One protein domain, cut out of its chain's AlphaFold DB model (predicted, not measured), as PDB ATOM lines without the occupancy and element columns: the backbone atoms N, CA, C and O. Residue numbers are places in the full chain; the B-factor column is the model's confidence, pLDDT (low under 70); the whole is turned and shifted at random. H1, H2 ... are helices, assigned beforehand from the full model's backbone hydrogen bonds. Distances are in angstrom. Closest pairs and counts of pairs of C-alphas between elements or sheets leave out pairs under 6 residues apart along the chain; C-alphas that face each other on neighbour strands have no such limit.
ATOM      1  N   LEU A  13      14.433  -3.352  77.785       87.69
ATOM      2  CA  LEU A  13      14.499  -3.447  79.252       87.69
ATOM      3  C   LEU A  13      13.275  -4.137  79.873       87.69
ATOM      4  O   LEU A  13      13.422  -4.864  80.848       87.69
ATOM      5  N   ILE A  14      12.078  -3.936  79.314       89.44
ATOM      6  CA  ILE A  14      10.850  -4.604  79.772       89.44
ATOM      7  C   ILE A  14      10.943  -6.100  79.458       89.44
ATOM      8  O   ILE A  14      10.680  -6.930  80.325       89.44
ATOM      9  N   THR A  15      11.379  -6.447  78.244       91.50
ATOM     10  CA  THR A  15      11.604  -7.844  77.844       91.50
ATOM     11  C   THR A  15      12.623  -8.527  78.756       91.50
ATOM     12  O   THR A  15      12.333  -9.588  79.304       91.50
ATOM     13  N   LEU A  16      13.774  -7.893  78.996       93.75
ATOM     14  CA  LEU A  16      14.812  -8.430  79.880       93.75
ATOM     15  C   LEU A  16      14.334  -8.585  81.326       93.75
ATOM     16  O   LEU A  16      14.636  -9.589  81.960       93.75
ATOM     17  N   PHE A  17      13.577  -7.628  81.865       95.19
ATOM     18  CA  PHE A  17      13.034  -7.767  83.214       95.19
ATOM     19  C   PHE A  17      12.040  -8.930  83.318       95.19
ATOM     20  O   PHE A  17      12.068  -9.665  84.301       95.19
ATOM     21  N   ASN A  18      11.223  -9.164  82.288       92.38
ATOM     22  CA  ASN A  18      10.325 -10.319  82.255       92.38
ATOM     23  C   ASN A  18      11.083 -11.657  82.226       92.38
ATOM     24  O   ASN A  18      10.622 -12.631  82.819       92.38
ATOM     25  N   GLU A  19      12.246 -11.710  81.572       95.62
ATOM     26  CA  GLU A  19      13.131 -12.885  81.585       95.62
ATOM     27  C   GLU A  19      13.853 -13.063  82.933       95.62
ATOM     28  O   GLU A  19      14.053 -14.191  83.387       95.62
ATOM     29  N   TYR A  20      14.205 -11.959  83.602       96.31
ATOM     30  CA  TYR A  20      14.973 -11.940  84.852       96.31
ATOM     31  C   TYR A  20      14.282 -11.106  85.954       96.31
ATOM     32  O   TYR A  20      14.839 -10.106  86.421       96.31
ATOM     33  N   PRO A  21      13.101 -11.527  86.450       94.06
ATOM     34  CA  PRO A  21      12.218 -10.690  87.279       94.06
ATOM     35  C   PRO A  21      12.743 -10.381  88.687       94.06
ATOM     36  O   PRO A  21      12.221  -9.504  89.374       94.06
ATOM     37  N   ASN A  22      13.787 -11.084  89.129       96.25
ATOM     38  CA  ASN A  22      14.411 -10.889  90.440       96.25
ATOM     39  C   ASN A  22      15.640  -9.964  90.389       96.25
ATOM     40  O   ASN A  22      16.344  -9.822  91.385       96.25
ATOM     41  N   ASN A  23      15.950  -9.379  89.229       96.56
ATOM     42  CA  ASN A  23      17.108  -8.509  89.070       96.56
ATOM     43  C   ASN A  23      16.751  -7.059  89.450       96.56
ATOM     44  O   ASN A  23      15.981  -6.408  88.747       96.56
ATOM     45  N   TYR A  24      17.333  -6.553  90.543       96.44
ATOM     46  CA  TYR A  24      17.043  -5.207  91.059       96.44
ATOM     47  C   TYR A  24      17.440  -4.076  90.097       96.44
ATOM     48  O   TYR A  24      16.697  -3.107  89.952       96.44
ATOM     49  N   TYR A  25      18.558  -4.226  89.376       94.44
ATOM     50  CA  TYR A  25      18.978  -3.265  88.352       94.44
ATOM     51  C   TYR A  25      17.938  -3.170  87.234       94.44
ATOM     52  O   TYR A  25      17.484  -2.079  86.895       94.44
ATOM     53  N   LEU A  26      17.527  -4.318  86.685       95.38
ATOM     54  CA  LEU A  26      16.527  -4.357  85.620       95.38
ATOM     55  C   LEU A  26      15.181  -3.826  86.107       95.38
ATOM     56  O   LEU A  26      14.563  -3.057  85.386       95.38
ATOM     57  N   ALA A  27      14.772  -4.148  87.335       96.56
ATOM     58  CA  ALA A  27      13.559  -3.606  87.932       96.56
ATOM     59  C   ALA A  27      13.565  -2.066  87.956       96.56
ATOM     60  O   ALA A  27      12.632  -1.431  87.461       96.56
ATOM     61  N   HIS A  28      14.644  -1.454  88.453       95.50
ATOM     62  CA  HIS A  28      14.791   0.000  88.455       95.50
ATOM     63  C   HIS A  28      14.759   0.590  87.037       95.50
ATOM     64  O   HIS A  28      14.001   1.518  86.753       95.50
ATOM     65  N   GLN A  29      15.535   0.015  86.116       93.75
ATOM     66  CA  GLN A  29      15.600   0.474  84.728       93.75
ATOM     67  C   GLN A  29      14.263   0.302  83.986       93.75
ATOM     68  O   GLN A  29      13.916   1.123  83.138       93.75
ATOM     69  N   THR A  30      13.469  -0.717  84.325       94.81
ATOM     70  CA  THR A  30      12.103  -0.889  83.818       94.81
ATOM     71  C   THR A  30      11.199   0.251  84.272       94.81
ATOM     72  O   THR A  30      10.497   0.811  83.434       94.81
ATOM     73  N   LEU A  31      11.247   0.655  85.548       95.19
ATOM     74  CA  LEU A  31      10.468   1.802  86.039       95.19
ATOM     75  C   LEU A  31      10.823   3.092  85.287       95.19
ATOM     76  O   LEU A  31       9.925   3.833  84.891       95.19
ATOM     77  N   LEU A  32      12.113   3.325  85.028       92.81
ATOM     78  CA  LEU A  32      12.571   4.460  84.224       92.81
ATOM     79  C   LEU A  32      12.087   4.379  82.772       92.81
ATOM     80  O   LEU A  32      11.606   5.368  82.226       92.81
ATOM     81  N   ALA A  33      12.168   3.206  82.140       91.50
ATOM     82  CA  ALA A  33      11.700   3.019  80.769       91.50
ATOM     83  C   ALA A  33      10.198   3.320  80.629       91.50
ATOM     84  O   ALA A  33       9.778   3.941  79.650       91.50
ATOM     85  N   CYS A  34       9.398   2.950  81.634       91.56
ATOM     86  CA  CYS A  34       7.958   3.191  81.663       91.56
ATOM     87  C   CYS A  34       7.565   4.677  81.700       91.56
ATOM     88  O   CYS A  34       6.399   4.987  81.474       91.56
ATOM     89  N   SER A  35       8.497   5.612  81.925       86.25
ATOM     90  CA  SER A  35       8.181   7.046  81.860       86.25
ATOM     91  C   SER A  35       7.918   7.530  80.433       86.25
ATOM     92  O   SER A  35       7.264   8.550  80.238       86.25
ATOM     93  N   ASN A  36       8.459   6.826  79.434       83.00
ATOM     94  CA  ASN A  36       8.376   7.194  78.018       83.00
ATOM     95  C   ASN A  36       7.823   6.061  77.141       83.00
ATOM     96  O   ASN A  36       7.750   6.207  75.922       83.00
ATOM     97  N   GLN A  37       7.472   4.926  77.744       84.00
ATOM     98  CA  GLN A  37       6.995   3.722  77.069       84.00
ATOM     99  C   GLN A  37       5.686   3.265  77.700       84.00
ATOM    100  O   GLN A  37       5.436   3.494  78.882       84.00
ATOM    101  N   VAL A  38       4.847   2.588  76.918       82.19
ATOM    102  CA  VAL A  38       3.616   2.001  77.450       82.19
ATOM    103  C   VAL A  38       3.980   0.779  78.290       82.19
ATOM    104  O   VAL A  38       4.481  -0.213  77.766       82.19
ATOM    105  N   CYS A  39       3.695   0.852  79.588       88.94
ATOM    106  CA  CYS A  39       3.812  -0.265  80.518       88.94
ATOM    107  C   CYS A  39       2.454  -0.574  81.142       88.94
ATOM    108  O   CYS A  39       1.703   0.330  81.514       88.94
ATOM    109  N   ASP A  40       2.142  -1.857  81.291       89.50
ATOM    110  CA  ASP A  40       0.972  -2.278  82.045       89.50
ATOM    111  C   ASP A  40       1.227  -2.191  83.564       89.50
ATOM    112  O   ASP A  40       2.363  -2.162  84.050       89.50
ATOM    113  N   LYS A  41       0.136  -2.166  84.339       90.94
ATOM    114  CA  LYS A  41       0.198  -2.035  85.801       90.94
ATOM    115  C   LYS A  41       0.938  -3.196  86.469       90.94
ATOM    116  O   LYS A  41       1.579  -2.970  87.490       90.94
ATOM    117  N   GLN A  42       0.843  -4.414  85.937       92.94
ATOM    118  CA  GLN A  42       1.494  -5.581  86.529       92.94
ATOM    119  C   GLN A  42       3.014  -5.475  86.385       92.94
ATOM    120  O   GLN A  42       3.719  -5.710  87.364       92.94
ATOM    121  N   THR A  43       3.510  -5.049  85.222       93.38
ATOM    122  CA  THR A  43       4.941  -4.796  84.995       93.38
ATOM    123  C   THR A  43       5.485  -3.754  85.975       93.38
ATOM    124  O   THR A  43       6.475  -4.014  86.660       93.38
ATOM    125  N   ILE A  44       4.802  -2.610  86.114       95.25
ATOM    126  CA  ILE A  44       5.211  -1.532  87.034       95.25
ATOM    127  C   ILE A  44       5.242  -2.029  88.486       95.25
ATOM    128  O   ILE A  44       6.224  -1.818  89.195       95.25
ATOM    129  N   GLN A  45       4.186  -2.714  88.934       95.88
ATOM    130  CA  GLN A  45       4.096  -3.213  90.310       95.88
ATOM    131  C   GLN A  45       5.115  -4.319  90.600       95.88
ATOM    132  O   GLN A  45       5.670  -4.361  91.697       95.88
ATOM    133  N   SER A  46       5.389  -5.191  89.626       97.00
ATOM    134  CA  SER A  46       6.418  -6.227  89.740       97.00
ATOM    135  C   SER A  46       7.801  -5.599  89.913       97.00
ATOM    136  O   SER A  46       8.494  -5.905  90.879       97.00
ATOM    137  N   ALA A  47       8.163  -4.645  89.048       97.25
ATOM    138  CA  ALA A  47       9.433  -3.930  89.128       97.25
ATOM    139  C   ALA A  47       9.597  -3.191  90.468       97.25
ATOM    140  O   ALA A  47      10.599  -3.362  91.163       97.25
ATOM    141  N   LEU A  48       8.576  -2.441  90.886       97.38
ATOM    142  CA  LEU A  48       8.593  -1.748  92.172       97.38
ATOM    143  C   LEU A  48       8.706  -2.713  93.357       97.38
ATOM    144  O   LEU A  48       9.440  -2.437  94.297       97.38
ATOM    145  N   THR A  49       8.007  -3.849  93.318       97.69
ATOM    146  CA  THR A  49       8.069  -4.857  94.387       97.69
ATOM    147  C   THR A  49       9.453  -5.491  94.476       97.69
ATOM    148  O   THR A  49       9.953  -5.691  95.586       97.69
ATOM    149  N   THR A  50      10.070  -5.784  93.328       98.25
ATOM    150  CA  THR A  50      11.418  -6.352  93.247       98.25
ATOM    151  C   THR A  50      12.437  -5.430  93.912       98.25
ATOM    152  O   THR A  50      13.212  -5.905  94.733       98.25
ATOM    153  N   ASP A  51      12.392  -4.119  93.662       97.50
ATOM    154  CA  ASP A  51      13.356  -3.150  94.212       97.50
ATOM    155  C   ASP A  51      12.761  -2.221  95.295       97.50
ATOM    156  O   ASP A  51      13.152  -1.066  95.460       97.50
ATOM    157  N   ARG A  52      11.788  -2.720  96.068       96.56
ATOM    158  CA  ARG A  52      10.980  -1.915  97.011       96.56
ATOM    159  C   ARG A  52      11.749  -1.281  98.171       96.56
ATOM    160  O   ARG A  52      11.208  -0.423  98.862       96.56
ATOM    161  N   ASN A  53      12.963  -1.742  98.452       95.88
ATOM    162  CA  ASN A  53      13.788  -1.204  99.537       95.88
ATOM    163  C   ASN A  53      14.674  -0.040  99.068       95.88
ATOM    164  O   ASN A  53      15.387   0.536  99.890       95.88
ATOM    165  N   ASN A  54      14.625   0.301  97.776       95.44
ATOM    166  CA  ASN A  54      15.412   1.353  97.157       95.44
ATOM    167  C   ASN A  54      14.570   2.613  96.908       95.44
ATOM    168  O   ASN A  54      13.590   2.601  96.158       95.44
ATOM    169  N   GLY A  55      14.988   3.735  97.490       94.31
ATOM    170  CA  GLY A  55      14.303   5.014  97.352       94.31
ATOM    171  C   GLY A  55      14.306   5.558  95.923       94.31
ATOM    172  O   GLY A  55      13.332   6.187  95.515       94.31
ATOM    173  N   ALA A  56      15.334   5.254  95.124       94.06
ATOM    174  CA  ALA A  56      15.393   5.683  93.727       94.06
ATOM    175  C   ALA A  56      14.302   5.011  92.876       94.06
ATOM    176  O   ALA A  56      13.713   5.650  92.005       94.06
ATOM    177  N   SER A  57      13.974   3.747  93.159       95.69
ATOM    178  CA  SER A  57      12.879   3.026  92.494       95.69
ATOM    179  C   SER A  57      11.507   3.561  92.898       95.69
ATOM    180  O   SER A  57      10.633   3.717  92.047       95.69
ATOM    181  N   TRP A  58      11.330   3.961  94.158       95.94
ATOM    182  CA  TRP A  58      10.127   4.686  94.572       95.94
ATOM    183  C   TRP A  58       9.985   6.049  93.894       95.94
ATOM    184  O   TRP A  58       8.876   6.412  93.507       95.94
ATOM    185  N   LEU A  59      11.083   6.789  93.692       93.56
ATOM    186  CA  LEU A  59      11.043   8.038  92.926       93.56
ATOM    187  C   LEU A  59      10.729   7.803  91.449       93.56
ATOM    188  O   LEU A  59       9.906   8.528  90.892       93.56
ATOM    189  N   ALA A  60      11.327   6.782  90.831       94.19
ATOM    190  CA  ALA A  60      11.003   6.394  89.461       94.19
ATOM    191  C   ALA A  60       9.513   6.048  89.326       94.19
ATOM    192  O   ALA A  60       8.856   6.523  88.407       94.19
ATOM    193  N   TYR A  61       8.952   5.305  90.285       95.31
ATOM    194  CA  TYR A  61       7.519   5.019  90.335       95.31
ATOM    195  C   TYR A  61       6.664   6.277  90.544       95.31
ATOM    196  O   TYR A  61       5.678   6.460  89.838       95.31
ATOM    197  N   ALA A  62       7.056   7.180  91.449       93.19
ATOM    198  CA  ALA A  62       6.355   8.448  91.660       93.19
ATOM    199  C   ALA A  62       6.305   9.303  90.381       93.19
ATOM    200  O   ALA A  62       5.334  10.022  90.153       93.19
ATOM    201  N   SER A  63       7.322   9.214  89.515       90.00
ATOM    202  CA  SER A  63       7.322   9.871  88.203       90.00
ATOM    203  C   SER A  63       6.280   9.319  87.222       90.00
ATOM    204  O   SER A  63       5.981   9.995  86.241       90.00
ATOM    205  N   LEU A  64       5.740   8.118  87.459       91.25
ATOM    206  CA  LEU A  64       4.713   7.484  86.620       91.25
ATOM    207  C   LEU A  64       3.284   7.857  87.039       91.25
ATOM    208  O   LEU A  64       2.333   7.505  86.342       91.25
ATOM    209  N   ILE A  65       3.119   8.532  88.179       88.62
ATOM    210  CA  ILE A  65       1.821   8.920  88.733       88.62
ATOM    211  C   ILE A  65       1.576  10.400  88.422       88.62
ATOM    212  O   ILE A  65       2.436  11.240  88.696       88.62
ATOM    213  N   ASP A  66       0.398  10.743  87.890       83.62
ATOM    214  CA  ASP A  66      -0.029  12.143  87.851       83.62
ATOM    215  C   ASP A  66      -0.532  12.550  89.251       83.62
ATOM    216  O   ASP A  66      -1.569  12.043  89.697       83.62
ATOM    217  N   PRO A  67       0.142  13.483  89.954       80.50
ATOM    218  CA  PRO A  67      -0.276  13.918  91.285       80.50
ATOM    219  C   PRO A  67      -1.666  14.564  91.321       80.50
ATOM    220  O   PRO A  67      -2.248  14.678  92.396       80.50
ATOM    221  N   LYS A  68      -2.206  15.016  90.180       83.56
ATOM    222  CA  LYS A  68      -3.575  15.546  90.097       83.56
ATOM    223  C   LYS A  68      -4.627  14.449  90.026       83.56
ATOM    224  O   LYS A  68      -5.744  14.667  90.491       83.56
ATOM    225  N   GLU A  69      -4.290  13.316  89.420       86.19
ATOM    226  CA  GLU A  69      -5.199  12.180  89.277       86.19
ATOM    227  C   GLU A  69      -5.159  11.283  90.515       86.19
ATOM    228  O   GLU A  69      -6.203  10.801  90.953       86.19
ATOM    229  N   ASP A  70      -3.974  11.103  91.108       87.38
ATOM    230  CA  ASP A  70      -3.774  10.238  92.271       87.38
ATOM    231  C   ASP A  70      -2.790  10.844  93.298       87.38
ATOM    232  O   ASP A  70      -1.618  10.447  93.407       87.38
ATOM    233  N   PRO A  71      -3.248  11.849  94.069       86.25
ATOM    234  CA  PRO A  71      -2.411  12.526  95.054       86.25
ATOM    235  C   PRO A  71      -1.970  11.589  96.184       86.25
ATOM    236  O   PRO A  71      -0.843  11.699  96.661       86.25
ATOM    237  N   GLN A  72      -2.821  10.643  96.595       89.38
ATOM    238  CA  GLN A  72      -2.516   9.748  97.709       89.38
ATOM    239  C   GLN A  72      -1.386   8.777  97.353       89.38
ATOM    240  O   GLN A  72      -0.417   8.690  98.106       89.38
ATOM    241  N   HIS A  73      -1.436   8.118  96.189       89.38
ATOM    242  CA  HIS A  73      -0.349   7.219  95.788       89.38
ATOM    243  C   HIS A  73       0.955   7.970  95.510       89.38
ATOM    244  O   HIS A  73       2.032   7.435  95.773       89.38
ATOM    245  N   THR A  74       0.883   9.223  95.046       89.00
ATOM    246  CA  THR A  74       2.077  10.071  94.910       89.00
ATOM    247  C   THR A  74       2.718  10.341  96.273       89.00
ATOM    248  O   THR A  74       3.929  10.179  96.434       89.00
ATOM    249  N   LEU A  75       1.914  10.727  97.270       89.25
ATOM    250  CA  LEU A  75       2.392  10.957  98.635       89.25
ATOM    251  C   LEU A  75       2.969   9.681  99.243       89.25
ATOM    252  O   LEU A  75       4.017   9.733  99.889       89.25
ATOM    253  N   ASP A  76       2.325   8.538  99.033       92.56
ATOM    254  CA  ASP A  76       2.820   7.259  99.526       92.56
ATOM    255  C   ASP A  76       4.140   6.879  98.849       92.56
ATOM    256  O   ASP A  76       5.073   6.471  99.539       92.56
ATOM    257  N   ALA A  77       4.284   7.084  97.539       93.88
ATOM    258  CA  ALA A  77       5.536   6.824  96.833       93.88
ATOM    259  C   ALA A  77       6.686   7.713  97.342       93.88
ATOM    260  O   ALA A  77       7.767   7.204  97.629       93.88
ATOM    261  N   ILE A  78       6.450   9.016  97.538       92.81
ATOM    262  CA  ILE A  78       7.458   9.942  98.089       92.81
ATOM    263  C   ILE A  78       7.827   9.560  99.528       92.81
ATOM    264  O   ILE A  78       9.006   9.529  99.880       92.81
ATOM    265  N   ASN A  79       6.840   9.219 100.361       92.69
ATOM    266  CA  ASN A  79       7.097   8.757 101.724       92.69
ATOM    267  C   ASN A  79       7.914   7.461 101.739       92.69
ATOM    268  O   ASN A  79       8.843   7.340 102.536       92.69
ATOM    269  N   ASN A  80       7.595   6.494 100.877       94.69
ATOM    270  CA  ASN A  80       8.377   5.265 100.775       94.69
ATOM    271  C   ASN A  80       9.795   5.548 100.265       94.69
ATOM    272  O   ASN A  80      10.741   4.988 100.808       94.69
ATOM    273  N   ALA A  81       9.969   6.473  99.315       94.19
ATOM    274  CA  ALA A  81      11.292   6.890  98.859       94.19
ATOM    275  C   ALA A  81      12.143   7.472  99.999       94.19
ATOM    276  O   ALA A  81      13.303   7.100 100.165       94.19
ATOM    277  N   ALA A  82      11.555   8.351 100.814       93.25
ATOM    278  CA  ALA A  82      12.226   8.992 101.943       93.25
ATOM    279  C   ALA A  82      12.628   7.999 103.052       93.25
ATOM    280  O   ALA A  82      13.654   8.177 103.712       93.25
ATOM    281  N   ASN A  83      11.825   6.948 103.248       91.75
ATOM    282  CA  ASN A  83      12.003   5.953 104.310       91.75
ATOM    283  C   ASN A  83      12.633   4.636 103.833       91.75
ATOM    284  O   ASN A  83      12.769   3.704 104.626       91.75
ATOM    285  N   ALA A  84      13.009   4.544 102.558       93.38
ATOM    286  CA  ALA A  84      13.659   3.372 101.993       93.38
ATOM    287  C   ALA A  84      14.961   3.042 102.741       93.38
ATOM    288  O   ALA A  84      15.601   3.917 103.323       93.38
TER     289      ALA A  84
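Overview. This is residues 13 to 84 of the 257 residues of an uncharacterized protein of Pseudoalteromonas spongiae (UniProt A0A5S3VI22). Five helices zigzag, each folding back on the one before; H2, H3 and H4 make a triangular core, with H1 packed on H2 at one end and H5 on H4 at the other. The printed part has 72 residues, is all helix with no named strand, and is compact: radius of gyration of the C-alphas 11.4 A, spans 33 by 25 by 16 A.

Arrangement. Successive helices form helical hairpins. H1, residues 13 to 19, touches H2, residues 24 to 33; their closest C-alphas are Phe 17 and Leu 26, 5.4 A. H3, residues 41 to 50, touches H2, Ala 47 to Ala 27, 4.3 A. H4, residues 55 to 62, touches H2, Ser 57 to His 28, 5.4 A, the same way. H5, residues 71 to 83, touches H4, Ala 81 to Gly 55, 3.9 A, at a shallow tilt of 8 degrees. In each helix every O i to N i+4 pair is within hydrogen-bond range.

Along the chain. H1 begins at C-alpha 13 (14.499, -3.447, 79.252); H5, 18.3 A long, ends at C-alpha 83 (12.003, 5.953, 104.310).

Size, cuts and confidence. The printed part has no cut, no long link and no residue under pLDDT 70.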